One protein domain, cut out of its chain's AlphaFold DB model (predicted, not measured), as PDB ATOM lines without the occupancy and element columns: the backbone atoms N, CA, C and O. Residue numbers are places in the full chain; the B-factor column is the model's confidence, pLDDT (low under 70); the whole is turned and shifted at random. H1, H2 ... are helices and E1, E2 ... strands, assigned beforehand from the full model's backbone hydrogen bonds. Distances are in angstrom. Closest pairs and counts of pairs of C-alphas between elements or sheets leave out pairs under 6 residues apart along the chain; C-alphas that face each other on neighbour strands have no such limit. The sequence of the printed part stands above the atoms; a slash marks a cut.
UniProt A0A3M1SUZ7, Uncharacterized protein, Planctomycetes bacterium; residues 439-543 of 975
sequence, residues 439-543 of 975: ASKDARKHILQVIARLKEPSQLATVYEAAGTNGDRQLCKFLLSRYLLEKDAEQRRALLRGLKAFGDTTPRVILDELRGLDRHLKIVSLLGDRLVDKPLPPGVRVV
ATOM      1  N   ALA A 439      76.132 189.397 109.315       93.12
ATOM      2  CA  ALA A 439      75.607 188.914 108.036       93.12
ATOM      3  C   ALA A 439      76.382 189.440 106.805       93.12
ATOM      4  O   ALA A 439      76.176 188.962 105.691       93.12
ATOM      5  N   SER A 440      77.268 190.433 106.969       94.38
ATOM      6  CA  SER A 440      78.074 190.969 105.868       94.38
ATOM      7  C   SER A 440      79.181 189.998 105.454       94.38
ATOM      8  O   SER A 440      79.808 189.343 106.286       94.38
ATOM      9  N   LYS A 441      79.525 189.982 104.161       92.06
ATOM     10  CA  LYS A 441      80.696 189.247 103.650       92.06
ATOM     11  C   LYS A 441      82.004 189.714 104.297       92.06
ATOM     12  O   LYS A 441      82.909 188.906 104.491       92.06
ATOM     13  N   ASP A 442      82.083 190.985 104.688       92.12
ATOM     14  CA  ASP A 442      83.265 191.549 105.345       92.12
ATOM     15  C   ASP A 442      83.492 190.984 106.752       92.12
ATOM     16  O   ASP A 442      84.628 190.969 107.225       92.12
ATOM     17  N   ALA A 443      82.450 190.459 107.409       94.50
ATOM     18  CA  ALA A 443      82.578 189.829 108.720       94.50
ATOM     19  C   ALA A 443      83.456 188.572 108.673       94.50
ATOM     20  O   ALA A 443      84.141 188.265 109.650       94.50
ATOM     21  N   ARG A 444      83.507 187.874 107.527       94.06
ATOM     22  CA  ARG A 444      84.263 186.624 107.369       94.06
ATOM     23  C   ARG A 444      85.729 186.773 107.758       94.06
ATOM     24  O   ARG A 444      86.228 185.944 108.513       94.06
ATOM     25  N   LYS A 445      86.419 187.818 107.288       93.75
ATOM     26  CA  LYS A 445      87.848 188.018 107.606       93.75
ATOM     27  C   LYS A 445      88.071 188.197 109.112       93.75
ATOM     28  O   LYS A 445      89.020 187.655 109.666       93.75
ATOM     29  N   HIS A 446      87.153 188.890 109.787       94.31
ATOM     30  CA  HIS A 446      87.227 189.157 111.221       94.31
ATOM     31  C   HIS A 446      86.915 187.913 112.054       94.31
ATOM     32  O   HIS A 446      87.619 187.632 113.021       94.31
ATOM     33  N   ILE A 447      85.926 187.119 111.638       94.50
ATOM     34  CA  ILE A 447      85.618 185.814 112.236       94.50
ATOM     35  C   ILE A 447      86.839 184.892 112.144       94.50
ATOM     36  O   ILE A 447      87.273 184.344 113.156       94.50
ATOM     37  N   LEU A 448      87.450 184.768 110.961       93.75
ATOM     38  CA  LEU A 448      88.638 183.931 110.761       93.75
ATOM     39  C   LEU A 448      89.841 184.412 111.577       93.75
ATOM     40  O   LEU A 448      90.518 183.595 112.198       93.75
ATOM     41  N   GLN A 449      90.070 185.726 111.633       91.50
ATOM     42  CA  GLN A 449      91.138 186.323 112.436       91.50
ATOM     43  C   GLN A 449      91.001 185.976 113.924       91.50
ATOM     44  O   GLN A 449      92.004 185.720 114.591       91.50
ATOM     45  N   VAL A 450      89.775 185.958 114.456       91.06
ATOM     46  CA  VAL A 450      89.533 185.599 115.859       91.06
ATOM     47  C   VAL A 450      89.650 184.092 116.081       91.06
ATOM     48  O   VAL A 450      90.302 183.688 117.041       91.06
ATOM     49  N   ILE A 451      89.136 183.257 115.171       92.25
ATOM     50  CA  ILE A 451      89.302 181.792 115.244       92.25
ATOM     51  C   ILE A 451      90.785 181.387 115.206       92.25
ATOM     52  O   ILE A 451      91.165 180.427 115.870       92.25
ATOM     53  N   ALA A 452      91.626 182.106 114.455       89.50
ATOM     54  CA  ALA A 452      93.066 181.847 114.392       89.50
ATOM     55  C   ALA A 452      93.801 182.162 115.708       89.50
ATOM     56  O   ALA A 452      94.850 181.581 115.978       89.50
ATOM     57  N   ARG A 453      93.285 183.108 116.505       87.50
ATOM     58  CA  ARG A 453      93.948 183.621 117.715       87.50
ATOM     59  C   ARG A 453      93.445 182.966 118.997       87.50
ATOM     60  O   ARG A 453      94.236 182.751 119.913       87.50
ATOM     61  N   LEU A 454      92.147 182.684 119.086       86.88
ATOM     62  CA  LEU A 454      91.548 182.121 120.293       86.88
ATOM     63  C   LEU A 454      91.822 180.618 120.398       86.88
ATOM     64  O   LEU A 454      91.632 179.871 119.440       86.88
ATOM     65  N   LYS A 455      92.231 180.184 121.593       83.50
ATOM     66  CA  LYS A 455      92.430 178.767 121.937       83.50
ATOM     67  C   LYS A 455      91.351 178.227 122.874       83.50
ATOM     68  O   LYS A 455      91.093 177.031 122.868       83.50
ATOM     69  N   GLU A 456      90.722 179.098 123.664       86.38
ATOM     70  CA  GLU A 456      89.756 178.691 124.682       86.38
ATOM     71  C   GLU A 456      88.406 178.281 124.047       86.38
ATOM     72  O   GLU A 456      87.804 179.089 123.325       86.38
ATOM     73  N   PRO A 457      87.892 177.059 124.305       83.81
ATOM     74  CA  PRO A 457      86.654 176.565 123.691       83.81
ATOM     75  C   PRO A 457      85.414 177.410 124.016       83.81
ATOM     76  O   PRO A 457      84.545 177.586 123.158       83.81
ATOM     77  N   SER A 458      85.345 177.956 125.234       82.25
ATOM     78  CA  SER A 458      84.247 178.804 125.721       82.25
ATOM     79  C   SER A 458      84.097 180.077 124.874       82.25
ATOM     80  O   SER A 458      82.999 180.409 124.431       82.25
ATOM     81  N   GLN A 459      85.216 180.740 124.571       83.88
ATOM     82  CA  GLN A 459      85.261 181.957 123.766       83.88
ATOM     83  C   GLN A 459      85.034 181.659 122.279       83.88
ATOM     84  O   GLN A 459      84.363 182.422 121.580       83.88
ATOM     85  N   LEU A 460      85.557 180.527 121.792       89.00
ATOM     86  CA  LEU A 460      85.352 180.077 120.415       89.00
ATOM     87  C   LEU A 460      83.885 179.745 120.119       89.00
ATOM     88  O   LEU A 460      83.445 179.968 118.994       89.00
ATOM     89  N   ALA A 461      83.110 179.271 121.100       89.12
ATOM     90  CA  ALA A 461      81.692 178.956 120.911       89.12
ATOM     91  C   ALA A 461      80.887 180.161 120.392       89.12
ATOM     92  O   ALA A 461      80.164 180.028 119.404       89.12
ATOM     93  N   THR A 462      81.072 181.341 120.990       89.50
ATOM     94  CA  THR A 462      80.407 182.585 120.558       89.50
ATOM     95  C   THR A 462      80.824 182.986 119.143       89.50
ATOM     96  O   THR A 462      80.004 183.434 118.342       89.50
ATOM     97  N   VAL A 463      82.099 182.785 118.798       92.94
ATOM     98  CA  VAL A 463      82.632 183.110 117.466       92.94
ATOM     99  C   VAL A 463      82.122 182.126 116.409       92.94
ATOM    100  O   VAL A 463      81.817 182.536 115.291       92.94
ATOM    101  N   TYR A 464      81.970 180.841 116.744       95.00
ATOM    102  CA  TYR A 464      81.375 179.845 115.850       95.00
ATOM    103  C   TYR A 464      79.876 180.075 115.637       95.00
ATOM    104  O   TYR A 464      79.396 179.909 114.519       95.00
ATOM    105  N   GLU A 465      79.138 180.502 116.662       93.38
ATOM    106  CA  GLU A 465      77.731 180.903 116.528       93.38
ATOM    107  C   GLU A 465      77.581 182.143 115.630       93.38
ATOM    108  O   GLU A 465      76.732 182.176 114.734       93.38
ATOM    109  N   ALA A 466      78.473 183.126 115.787       93.12
ATOM    110  CA  ALA A 466      78.563 184.267 114.881       93.12
ATOM    111  C   ALA A 466      78.914 183.841 113.444       93.12
ATOM    112  O   ALA A 466      78.328 184.352 112.490       93.12
ATOM    113  N   ALA A 467      79.813 182.866 113.270       94.44
ATOM    114  CA  ALA A 467      80.111 182.284 111.961       94.44
ATOM    115  C   ALA A 467      78.879 181.616 111.333       94.44
ATOM    116  O   ALA A 467      78.653 181.785 110.139       94.44
ATOM    117  N   GLY A 468      78.059 180.926 112.132       93.31
ATOM    118  CA  GLY A 468      76.785 180.369 111.676       93.31
ATOM    119  C   GLY A 468      75.800 181.437 111.216       93.31
ATOM    120  O   GLY A 468      75.240 181.338 110.126       93.31
ATOM    121  N   THR A 469      75.683 182.516 111.989       93.31
ATOM    122  CA  THR A 469      74.815 183.661 111.670       93.31
ATOM    123  C   THR A 469      75.268 184.411 110.409       93.31
ATOM    124  O   THR A 469      74.449 185.008 109.713       93.31
ATOM    125  N   ASN A 470      76.564 184.377 110.076       94.81
ATOM    126  CA  ASN A 470      77.092 184.967 108.844       94.81
ATOM    127  C   ASN A 470      76.579 184.259 107.575       94.81
ATOM    128  O   ASN A 470      76.434 184.902 106.536       94.81
ATOM    129  N   GLY A 471      76.306 182.952 107.640       92.06
ATOM    130  CA  GLY A 471      75.737 182.194 106.522       92.06
ATOM    131  C   GLY A 471      76.695 181.896 105.356       92.06
ATOM    132  O   GLY A 471      76.268 181.304 104.364       92.06
ATOM    133  N   ASP A 472      77.985 182.259 105.426       95.25
ATOM    134  CA  ASP A 472      78.948 181.926 104.366       95.25
ATOM    135  C   ASP A 472      79.178 180.404 104.283       95.25
ATOM    136  O   ASP A 472      79.628 179.739 105.222       95.25
ATOM    137  N   ARG A 473      78.909 179.847 103.099       95.19
ATOM    138  CA  ARG A 473      79.026 178.413 102.807       95.19
ATOM    139  C   ARG A 473      80.439 177.858 103.027       95.19
ATOM    140  O   ARG A 473      80.579 176.712 103.443       95.19
ATOM    141  N   GLN A 474      81.489 178.628 102.744       94.81
ATOM    142  CA  GLN A 474      82.880 178.222 102.972       94.81
ATOM    143  C   GLN A 474      83.224 178.204 104.464       94.81
ATOM    144  O   GLN A 474      83.940 177.305 104.903       94.81
ATOM    145  N   LEU A 475      82.675 179.130 105.263       95.94
ATOM    146  CA  LEU A 475      82.784 179.054 106.726       95.94
ATOM    147  C   LEU A 475      82.063 177.818 107.272       95.94
ATOM    148  O   LEU A 475      82.624 177.122 108.113       95.94
ATOM    149  N   CYS A 476      80.875 177.501 106.753       96.75
ATOM    150  CA  CYS A 476      80.152 176.280 107.114       96.75
ATOM    151  C   CYS A 476      80.987 175.023 106.811       96.75
ATOM    152  O   CYS A 476      81.186 174.190 107.693       96.75
ATOM    153  N   LYS A 477      81.568 174.926 105.603       96.31
ATOM    154  CA  LYS A 477      82.479 173.829 105.232       96.31
ATOM    155  C   LYS A 477      83.694 173.737 106.156       96.31
ATOM    156  O   LYS A 477      84.040 172.641 106.585       96.31
ATOM    157  N   PHE A 478      84.314 174.867 106.488       96.56
ATOM    158  CA  PHE A 478      85.446 174.920 107.413       96.56
ATOM    159  C   PHE A 478      85.076 174.410 108.811       96.56
ATOM    160  O   PHE A 478      85.767 173.544 109.351       96.56
ATOM    161  N   LEU A 479      83.971 174.895 109.387       96.88
ATOM    162  CA  LEU A 479      83.513 174.455 110.707       96.88
ATOM    163  C   LEU A 479      83.094 172.985 110.705       96.88
ATOM    164  O   LEU A 479      83.388 172.276 111.665       96.88
ATOM    165  N   LEU A 480      82.486 172.502 109.618       97.38
ATOM    166  CA  LEU A 480      82.148 171.093 109.448       97.38
ATOM    167  C   LEU A 480      83.414 170.228 109.376       97.38
ATOM    168  O   LEU A 480      83.525 169.250 110.111       97.38
ATOM    169  N   SER A 481      84.400 170.606 108.558       96.25
ATOM    170  CA  SER A 481      85.689 169.908 108.485       96.25
ATOM    171  C   SER A 481      86.392 169.859 109.836       96.25
ATOM    172  O   SER A 481      86.882 168.800 110.228       96.25
ATOM    173  N   ARG A 482      86.392 170.971 110.579       95.50
ATOM    174  CA  ARG A 482      86.957 171.012 111.928       95.50
ATOM    175  C   ARG A 482      86.179 170.105 112.878       95.50
ATOM    176  O   ARG A 482      86.796 169.284 113.538       95.50
ATOM    177  N   TYR A 483      84.846 170.162 112.881       96.62
ATOM    178  CA  TYR A 483      83.994 169.320 113.731       96.62
ATOM    179  C   TYR A 483      84.254 167.819 113.531       96.62
ATOM    180  O   TYR A 483      84.368 167.068 114.497       96.62
ATOM    181  N   LEU A 484      84.379 167.377 112.276       95.94
ATOM    182  CA  LEU A 484      84.546 165.961 111.929       95.94
ATOM    183  C   LEU A 484      85.930 165.400 112.299       95.94
ATOM    184  O   LEU A 484      86.079 164.179 112.454       95.94
ATOM    185  N   LEU A 485      86.933 166.276 112.413       94.38
ATOM    186  CA  LEU A 485      88.322 165.936 112.729       94.38
ATOM    187  C   LEU A 485      88.699 166.215 114.190       94.38
ATOM    188  O   LEU A 485      89.639 165.598 114.687       94.38
ATOM    189  N   GLU A 486      87.967 167.097 114.873       94.56
ATOM    190  CA  GLU A 486      88.211 167.479 116.264       94.56
ATOM    191  C   GLU A 486      88.150 166.254 117.179       94.56
ATOM    192  O   GLU A 486      87.320 165.375 116.963       94.56
ATOM    193  N   LYS A 487      89.005 166.157 118.196       92.81
ATOM    194  CA  LYS A 487      88.968 165.049 119.174       92.81
ATOM    195  C   LYS A 487      88.420 165.499 120.523       92.81
ATOM    196  O   LYS A 487      87.823 164.689 121.224       92.81
ATOM    197  N   ASP A 488      88.580 166.777 120.847       93.56
ATOM    198  CA  ASP A 488      88.101 167.363 122.091       93.56
ATOM    199  C   ASP A 488      86.566 167.523 122.079       93.56
ATOM    200  O   ASP A 488      85.976 168.140 121.186       93.56
ATOM    201  N   ALA A 489      85.903 166.949 123.086       92.12
ATOM    202  CA  ALA A 489      84.452 166.971 123.220       92.12
ATOM    203  C   ALA A 489      83.902 168.387 123.462       92.12
ATOM    204  O   ALA A 489      82.816 168.708 122.967       92.12
ATOM    205  N   GLU A 490      84.624 169.245 124.185       91.69
ATOM    206  CA  GLU A 490      84.177 170.615 124.457       91.69
ATOM    207  C   GLU A 490      84.229 171.471 123.195       91.69
ATOM    208  O   GLU A 490      83.245 172.131 122.841       91.69
ATOM    209  N   GLN A 491      85.325 171.372 122.440       92.44
ATOM    210  CA  GLN A 491      85.448 172.031 121.139       92.44
ATOM    211  C   GLN A 491      84.432 171.505 120.126       92.44
ATOM    212  O   GLN A 491      83.821 172.303 119.411       92.44
ATOM    213  N   ARG A 492      84.164 170.191 120.094       93.94
ATOM    214  CA  ARG A 492      83.090 169.629 119.256       93.94
ATOM    215  C   ARG A 492      81.725 170.218 119.595       93.94
ATOM    216  O   ARG A 492      80.979 170.561 118.681       93.94
ATOM    217  N   ARG A 493      81.391 170.372 120.883       94.12
ATOM    218  CA  ARG A 493      80.129 171.007 121.306       94.12
ATOM    219  C   ARG A 493      80.060 172.464 120.854       94.12
ATOM    220  O   ARG A 493      79.012 172.883 120.367       94.12
ATOM    221  N   ALA A 494      81.150 173.222 120.978       93.06
ATOM    222  CA  ALA A 494      81.227 174.604 120.501       93.06
ATOM    223  C   ALA A 494      81.029 174.695 118.974       93.06
ATOM    224  O   ALA A 494      80.225 175.496 118.497       93.06
ATOM    225  N   LEU A 495      81.699 173.828 118.209       95.62
ATOM    226  CA  LEU A 495      81.559 173.741 116.752       95.62
ATOM    227  C   LEU A 495      80.138 173.351 116.334       95.62
ATOM    228  O   LEU A 495      79.588 173.952 115.414       95.62
ATOM    229  N   LEU A 496      79.511 172.400 117.036       96.06
ATOM    230  CA  LEU A 496      78.133 171.991 116.766       96.06
ATOM    231  C   LEU A 496      77.143 173.142 116.972       96.06
ATOM    232  O   LEU A 496      76.217 173.274 116.177       96.06
ATOM    233  N   ARG A 497      77.337 174.005 117.983       94.44
ATOM    234  CA  ARG A 497      76.507 175.216 118.147       94.44
ATOM    235  C   ARG A 497      76.623 176.140 116.935       94.44
ATOM    236  O   ARG A 497      75.601 176.591 116.428       94.44
ATOM    237  N   GLY A 498      77.836 176.346 116.420       94.94
ATOM    238  CA  GLY A 498      78.050 177.096 115.179       94.94
ATOM    239  C   GLY A 498      77.377 176.453 113.963       94.94
ATOM    240  O   GLY A 498      76.689 177.130 113.205       94.94
ATOM    241  N   LEU A 499      77.501 175.130 113.812       97.06
ATOM    242  CA  LEU A 499      76.847 174.369 112.740       97.06
ATOM    243  C   LEU A 499      75.315 174.423 112.812       97.06
ATOM    244  O   LEU A 499      74.670 174.467 111.767       97.06
ATOM    245  N   LYS A 500      74.733 174.463 114.017       96.31
ATOM    246  CA  LYS A 500      73.294 174.686 114.218       96.31
ATOM    247  C   LYS A 500      72.871 176.104 113.842       96.31
ATOM    248  O   LYS A 500      71.835 176.273 113.211       96.31
ATOM    249  N   ALA A 501      73.684 177.109 114.167       94.75
ATOM    250  CA  ALA A 501      73.393 178.509 113.852       94.75
ATOM    251  C   ALA A 501      73.347 178.808 112.336       94.75
ATOM    252  O   ALA A 501      72.709 179.772 111.929       94.75
ATOM    253  N   PHE A 502      73.953 177.964 111.493       94.56
ATOM    254  CA  PHE A 502      73.817 178.020 110.027       94.56
ATOM    255  C   PHE A 502      72.442 177.568 109.493       94.56
ATOM    256  O   PHE A 502      72.169 177.743 108.298       94.56
ATOM    257  N   GLY A 503      71.604 176.941 110.330       94.62
ATOM    258  CA  GLY A 503      70.302 176.395 109.945       94.62
ATOM    259  C   GLY A 503      70.396 175.436 108.753       94.62
ATOM    260  O   GLY A 503      71.252 174.549 108.716       94.62
ATOM    261  N   ASP A 504      69.559 175.673 107.743       95.06
ATOM    262  CA  ASP A 504      69.434 174.877 106.510       95.06
ATOM    263  C   ASP A 504      70.712 174.819 105.652       95.06
ATOM    264  O   ASP A 504      70.859 173.941 104.794       95.06
ATOM    265  N   THR A 505      71.673 175.721 105.882       95.62
ATOM    266  CA  THR A 505      72.937 175.734 105.130       95.62
ATOM    267  C   THR A 505      73.786 174.504 105.448       95.62
ATOM    268  O   THR A 505      74.380 173.926 104.535       95.62
ATOM    269  N   THR A 506      73.824 174.062 106.709       96.94
ATOM    270  CA  THR A 506      74.660 172.922 107.117       96.94
ATOM    271  C   THR A 506      74.181 171.598 106.508       96.94
ATOM    272  O   THR A 506      75.005 170.926 105.882       96.94
ATOM    273  N   PRO A 507      72.888 171.210 106.602       97.12
ATOM    274  CA  PRO A 507      72.383 170.006 105.941       97.12
ATOM    275  C   PRO A 507      72.620 170.024 104.429       97.12
ATOM    276  O   PRO A 507      73.076 169.026 103.874       97.12
ATOM    277  N   ARG A 508      72.401 171.171 103.767       96.56
ATOM    278  CA  ARG A 508      72.652 171.319 102.326       96.56
ATOM    279  C   ARG A 508      74.123 171.095 101.973       96.56
ATOM    280  O   ARG A 508      74.415 170.337 101.058       96.56
ATOM    281  N   VAL A 509      75.052 171.697 102.722       96.44
ATOM    282  CA  VAL A 509      76.496 171.479 102.523       96.44
ATOM    283  C   VAL A 509      76.865 170.009 102.717       96.44
ATOM    284  O   VAL A 509      77.603 169.470 101.897       96.44
ATOM    285  N   ILE A 510      76.342 169.353 103.755       97.31
ATOM    286  CA  ILE A 510      76.581 167.924 103.992       97.31
ATOM    287  C   ILE A 510      76.094 167.089 102.801       97.31
ATOM    288  O   ILE A 510      76.851 166.277 102.271       97.31
ATOM    289  N   LEU A 511      74.855 167.295 102.355       96.62
ATOM    290  CA  LEU A 511      74.248 166.508 101.279       96.62
ATOM    291  C   LEU A 511      74.930 166.740  99.925       96.62
ATOM    292  O   LEU A 511      75.145 165.780  99.183       96.62
ATOM    293  N   ASP A 512      75.347 167.975  99.635       95.06
ATOM    294  CA  ASP A 512      76.140 168.301  98.446       95.06
ATOM    295  C   ASP A 512      77.475 167.534  98.431       95.06
ATOM    296  O   ASP A 512      77.848 166.947  97.412       95.06
ATOM    297  N   GLU A 513      78.187 167.487  99.564       94.38
ATOM    298  CA  GLU A 513      79.457 166.753  99.685       94.38
ATOM    299  C   GLU A 513      79.260 165.229  99.613       94.38
ATOM    300  O   GLU A 513      80.086 164.513  99.038       94.38
ATOM    301  N   LEU A 514      78.151 164.706 100.150       95.19
ATOM    302  CA  LEU A 514      77.826 163.277 100.075       95.19
ATOM    303  C   LEU A 514      77.594 162.816  98.629       95.19
ATOM    304  O   LEU A 514      78.104 161.754  98.250       95.19
ATOM    305  N   ARG A 515      76.900 163.636  97.828       92.06
ATOM    306  CA  ARG A 515      76.614 163.408  96.398       92.06
ATOM    307  C   ARG A 515      77.832 163.590  95.497       92.06
ATOM    308  O   ARG A 515      77.909 162.967  94.442       92.06
ATOM    309  N   GLY A 516      78.777 164.440  95.894       89.50
ATOM    310  CA  GLY A 516      80.025 164.643  95.161       89.50
ATOM    311  C   GLY A 516      80.867 163.364  95.056       89.50
ATOM    312  O   GLY A 516      80.849 162.514  95.950       89.50
ATOM    313  N   LEU A 517      81.644 163.233  93.975       87.56
ATOM    314  CA  LEU A 517      82.567 162.105  93.799       87.56
ATOM    315  C   LEU A 517      83.647 162.109  94.886       87.56
ATOM    316  O   LEU A 517      84.223 163.149  95.199       87.56
ATOM    317  N   ASP A 518      83.996 160.926  95.388       89.69
ATOM    318  CA  ASP A 518      84.933 160.767  96.508       89.69
ATOM    319  C   ASP A 518      86.327 161.352  96.229       89.69
ATOM    320  O   ASP A 518      86.935 161.945  97.115       89.69
ATOM    321  N   ARG A 519      86.795 161.284  94.975       86.75
ATOM    322  CA  ARG A 519      88.073 161.875  94.534       86.75
ATOM    323  C   ARG A 519      88.117 163.408  94.577       86.75
ATOM    324  O   ARG A 519      89.193 163.988  94.481       86.75
ATOM    325  N   HIS A 520      86.962 164.068  94.652       88.25
ATOM    326  CA  HIS A 520      86.861 165.529  94.700       88.25
ATOM    327  C   HIS A 520      86.628 166.057  96.114       88.25
ATOM    328  O   HIS A 520      86.587 167.273  96.296       88.25
ATOM    329  N   LEU A 521      86.505 165.168  97.104       90.56
ATOM    330  CA  LEU A 521      86.310 165.566  98.485       90.56
ATOM    331  C   LEU A 521      87.569 166.273  99.002       90.56
ATOM    332  O   LEU A 521      88.643 165.679  99.115       90.56
ATOM    333  N   LYS A 522      87.412 167.553  99.329       91.81
ATOM    334  CA  LYS A 522      88.435 168.384  99.965       91.81
ATOM    335  C   LYS A 522      87.902 168.888 101.297       91.81
ATOM    336  O   LYS A 522      86.707 169.141 101.440       91.81
ATOM    337  N   ILE A 523      88.790 169.035 102.271       93.69
ATOM    338  CA  ILE A 523      88.472 169.705 103.529       93.69
ATOM    339  C   ILE A 523      88.825 171.180 103.411       93.69
ATOM    340  O   ILE A 523      89.816 171.538 102.775       93.69
ATOM    341  N   VAL A 524      88.043 172.041 104.048       94.19
ATOM    342  CA  VAL A 524      88.381 173.462 104.124       94.19
ATOM    343  C   VAL A 524      89.161 173.680 105.411       94.19
ATOM    344  O   VAL A 524      88.718 173.285 106.488       94.19
ATOM    345  N   SER A 525      90.335 174.296 105.306       93.44
ATOM    346  CA  SER A 525      91.211 174.588 106.444       93.44
ATOM    347  C   SER A 525      91.594 176.062 106.479       93.44
ATOM    348  O   SER A 525      91.545 176.750 105.460       93.44
ATOM    349  N   LEU A 526      91.989 176.539 107.656       92.19
ATOM    350  CA  LEU A 526      92.476 177.898 107.849       92.19
ATOM    351  C   LEU A 526      93.994 177.933 107.629       92.19
ATOM    352  O   LEU A 526      94.731 177.181 108.267       92.19
ATOM    353  N   LEU A 527      94.455 178.790 106.718       89.69
ATOM    354  CA  LEU A 527      95.866 179.108 106.504       89.69
ATOM    355  C   LEU A 527      96.041 180.618 106.686       89.69
ATOM    356  O   LEU A 527      95.648 181.402 105.821       89.69
ATOM    357  N   GLY A 528      96.575 181.022 107.841       85.62
ATOM    358  CA  GLY A 528      96.581 182.426 108.255       85.62
ATOM    359  C   GLY A 528      95.155 182.939 108.471       85.62
ATOM    360  O   GLY A 528      94.437 182.440 109.334       85.62
ATOM    361  N   ASP A 529      94.741 183.914 107.669       81.94
ATOM    362  CA  ASP A 529      93.409 184.532 107.671       81.94
ATOM    363  C   ASP A 529      92.523 184.080 106.490       81.94
ATOM    364  O   ASP A 529      91.420 184.600 106.297       81.94
ATOM    365  N   ARG A 530      92.977 183.097 105.700       89.38
ATOM    366  CA  ARG A 530      92.280 182.612 104.498       89.38
ATOM    367  C   ARG A 530      91.840 181.161 104.633       89.38
ATOM    368  O   ARG A 530      92.533 180.325 105.207       89.38
ATOM    369  N   LEU A 531      90.687 180.857 104.042       93.50
ATOM    370  CA  LEU A 531      90.218 179.482 103.889       93.50
ATOM    371  C   LEU A 531      90.792 178.890 102.608       93.50
ATOM    372  O   LEU A 531      90.656 179.489 101.541       93.50
ATOM    373  N   VAL A 532      91.410 177.721 102.731       94.25
ATOM    374  CA  VAL A 532      92.003 176.979 101.619       94.25
ATOM    375  C   VAL A 532      91.511 175.540 101.622       94.25
ATOM    376  O   VAL A 532      91.422 174.900 102.677       94.25
ATOM    377  N   ASP A 533      91.227 175.029 100.429       93.62
ATOM    378  CA  ASP A 533      90.891 173.626 100.231       93.62
ATOM    379  C   ASP A 533      92.160 172.775 100.351       93.62
ATOM    380  O   ASP A 533      93.147 173.002  99.648       93.62
ATOM    381  N   LYS A 534      92.125 171.765 101.216       93.12
ATOM    382  CA  LYS A 534      93.192 170.776 101.390       93.12
ATOM    383  C   LYS A 534      92.669 169.366 101.121       93.12
ATOM    384  O   LYS A 534      91.477 169.106 101.311       93.12
ATOM    385  N   PRO A 535      93.535 168.436 100.688       92.12
ATOM    386  CA  PRO A 535      93.181 167.024 100.701       92.12
ATOM    387  C   PRO A 535      92.886 166.566 102.135       92.12
ATOM    388  O   PRO A 535      93.301 167.200 103.109       92.12
ATOM    389  N   LEU A 536      92.164 165.453 102.262       92.25
ATOM    390  CA  LEU A 536      91.949 164.806 103.555       92.25
ATOM    391  C   LEU A 536      93.290 164.468 104.232       92.25
ATOM    392  O   LEU A 536      94.237 164.093 103.535       92.25
ATOM    393  N   PRO A 537      93.381 164.563 105.572       91.44
ATOM    394  CA  PRO A 537      94.593 164.200 106.291       91.44
ATOM    395  C   PRO A 537      94.984 162.737 106.036       91.44
ATOM    396  O   PRO A 537      94.095 161.878 105.953       91.44
ATOM    397  N   PRO A 538      96.292 162.426 105.962       85.31
ATOM    398  CA  PRO A 538      96.755 161.050 105.837       85.31
ATOM    399  C   PRO A 538      96.206 160.215 107.006       85.31
ATOM    400  O   PRO A 538      96.287 160.616 108.164       85.31
ATOM    401  N   GLY A 539      95.578 159.079 106.691       87.56
ATOM    402  CA  GLY A 539      94.925 158.193 107.665       87.56
ATOM    403  C   GLY A 539      93.400 158.332 107.771       87.56
ATOM    404  O   GLY A 539      92.748 157.426 108.292       87.56
ATOM    405  N   VAL A 540      92.788 159.391 107.227       91.31
ATOM    406  CA  VAL A 540      91.320 159.525 107.194       91.31
ATOM    407  C   VAL A 540      90.772 159.027 105.856       91.31
ATOM    408  O   VAL A 540      90.915 159.678 104.824       91.31
ATOM    409  N   ARG A 541      90.094 157.872 105.863       92.81
ATOM    410  CA  ARG A 541      89.418 157.340 104.667       92.81
ATOM    411  C   ARG A 541      88.177 158.174 104.320       92.81
ATOM    412  O   ARG A 541      87.377 158.481 105.204       92.81
ATOM    413  N   VAL A 542      87.963 158.447 103.029       93.56
ATOM    414  CA  VAL A 542      86.817 159.230 102.511       93.56
ATOM    415  C   VAL A 542      85.474 158.694 103.014       93.56
ATOM    416  O   VAL A 542      84.654 159.457 103.520       93.56
ATOM    417  N   VAL A 543      85.271 157.374 102.945       93.81
ATOM    418  CA  VAL A 543      84.030 156.721 103.398       93.81
ATOM    419  C   VAL A 543      83.776 156.975 104.887       93.81
ATOM    420  O   VAL A 543      82.652 157.276 105.273       93.81
TER     421      VAL A 543
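What this domain is: This is residues 439 to 543 of the 975 residues of an uncharacterized protein of Planctomycetes bacterium (UniProt A0A3M1SUZ7). A small two-strand hairpin, E1 and E2, covers one side of H3, the helix in the core, and H3 forms a three-helix bundle with H2 and H4. H1 packs on H2, and H5 turns off crosswise from the first residues of H3. The printed part has 105 residues, with five named helices followed by two antiparallel strands, order E1 - E2; the class is mostly helix. It is compact, with a radius of gyration of the C-alphas of 13.2 A and a rounded outline of 34 by 26 by 24 A.

Where its parts are: E1 is residues 523 to 527 and E2 residues 530 to 534, its last C-alpha at (93.192, 170.776, 101.390). H3 is residues 473 to 485, 18.5 A long; H2, 457 to 470, 19.6 A; H4, 489 to 501, 18.5 A. H1 is residues 443 to 453, from C-alpha 443 at (82.578, 189.829, 108.720), and H5 residues 505 to 515.

How they stand to each other: In the hairpin E1 and E2, N 525 and O 532 are within hydrogen-bond range at 2.9 A. The closest C-alphas of H3 and E1, Phe 478 and Val 524, are 4.6 A apart. H2, H3 and H4 are an up and down bundle, each running against the one before. H2 touches H4 at Glu 465 and Gly 498, closest C-alphas 4.1 A. H3 touches H4 at Tyr 483 and Arg 492, 5.6 A. H1 touches H2 at Ile 447 and Ala 467, 6.5 A, at a shallow tilt of 16 degrees, opposite ways. H3, with residues 473 to 477 alone, touches H5 at Cys 476 and Thr 506, 6.4 A, only just about perpendicular at 71 degrees. H1 and H4 are apart. Every O i to N i+4 pair is within hydrogen-bond range in H1, H3, H4 and H5, and 8 of 10 in H2.

The domain as a whole: The C-alphas farthest apart, Ser 440 and Gly 539, are 36.9 A apart. The printed part has no cut and no long link between named elements, and no printed residue is under 70 in pLDDT.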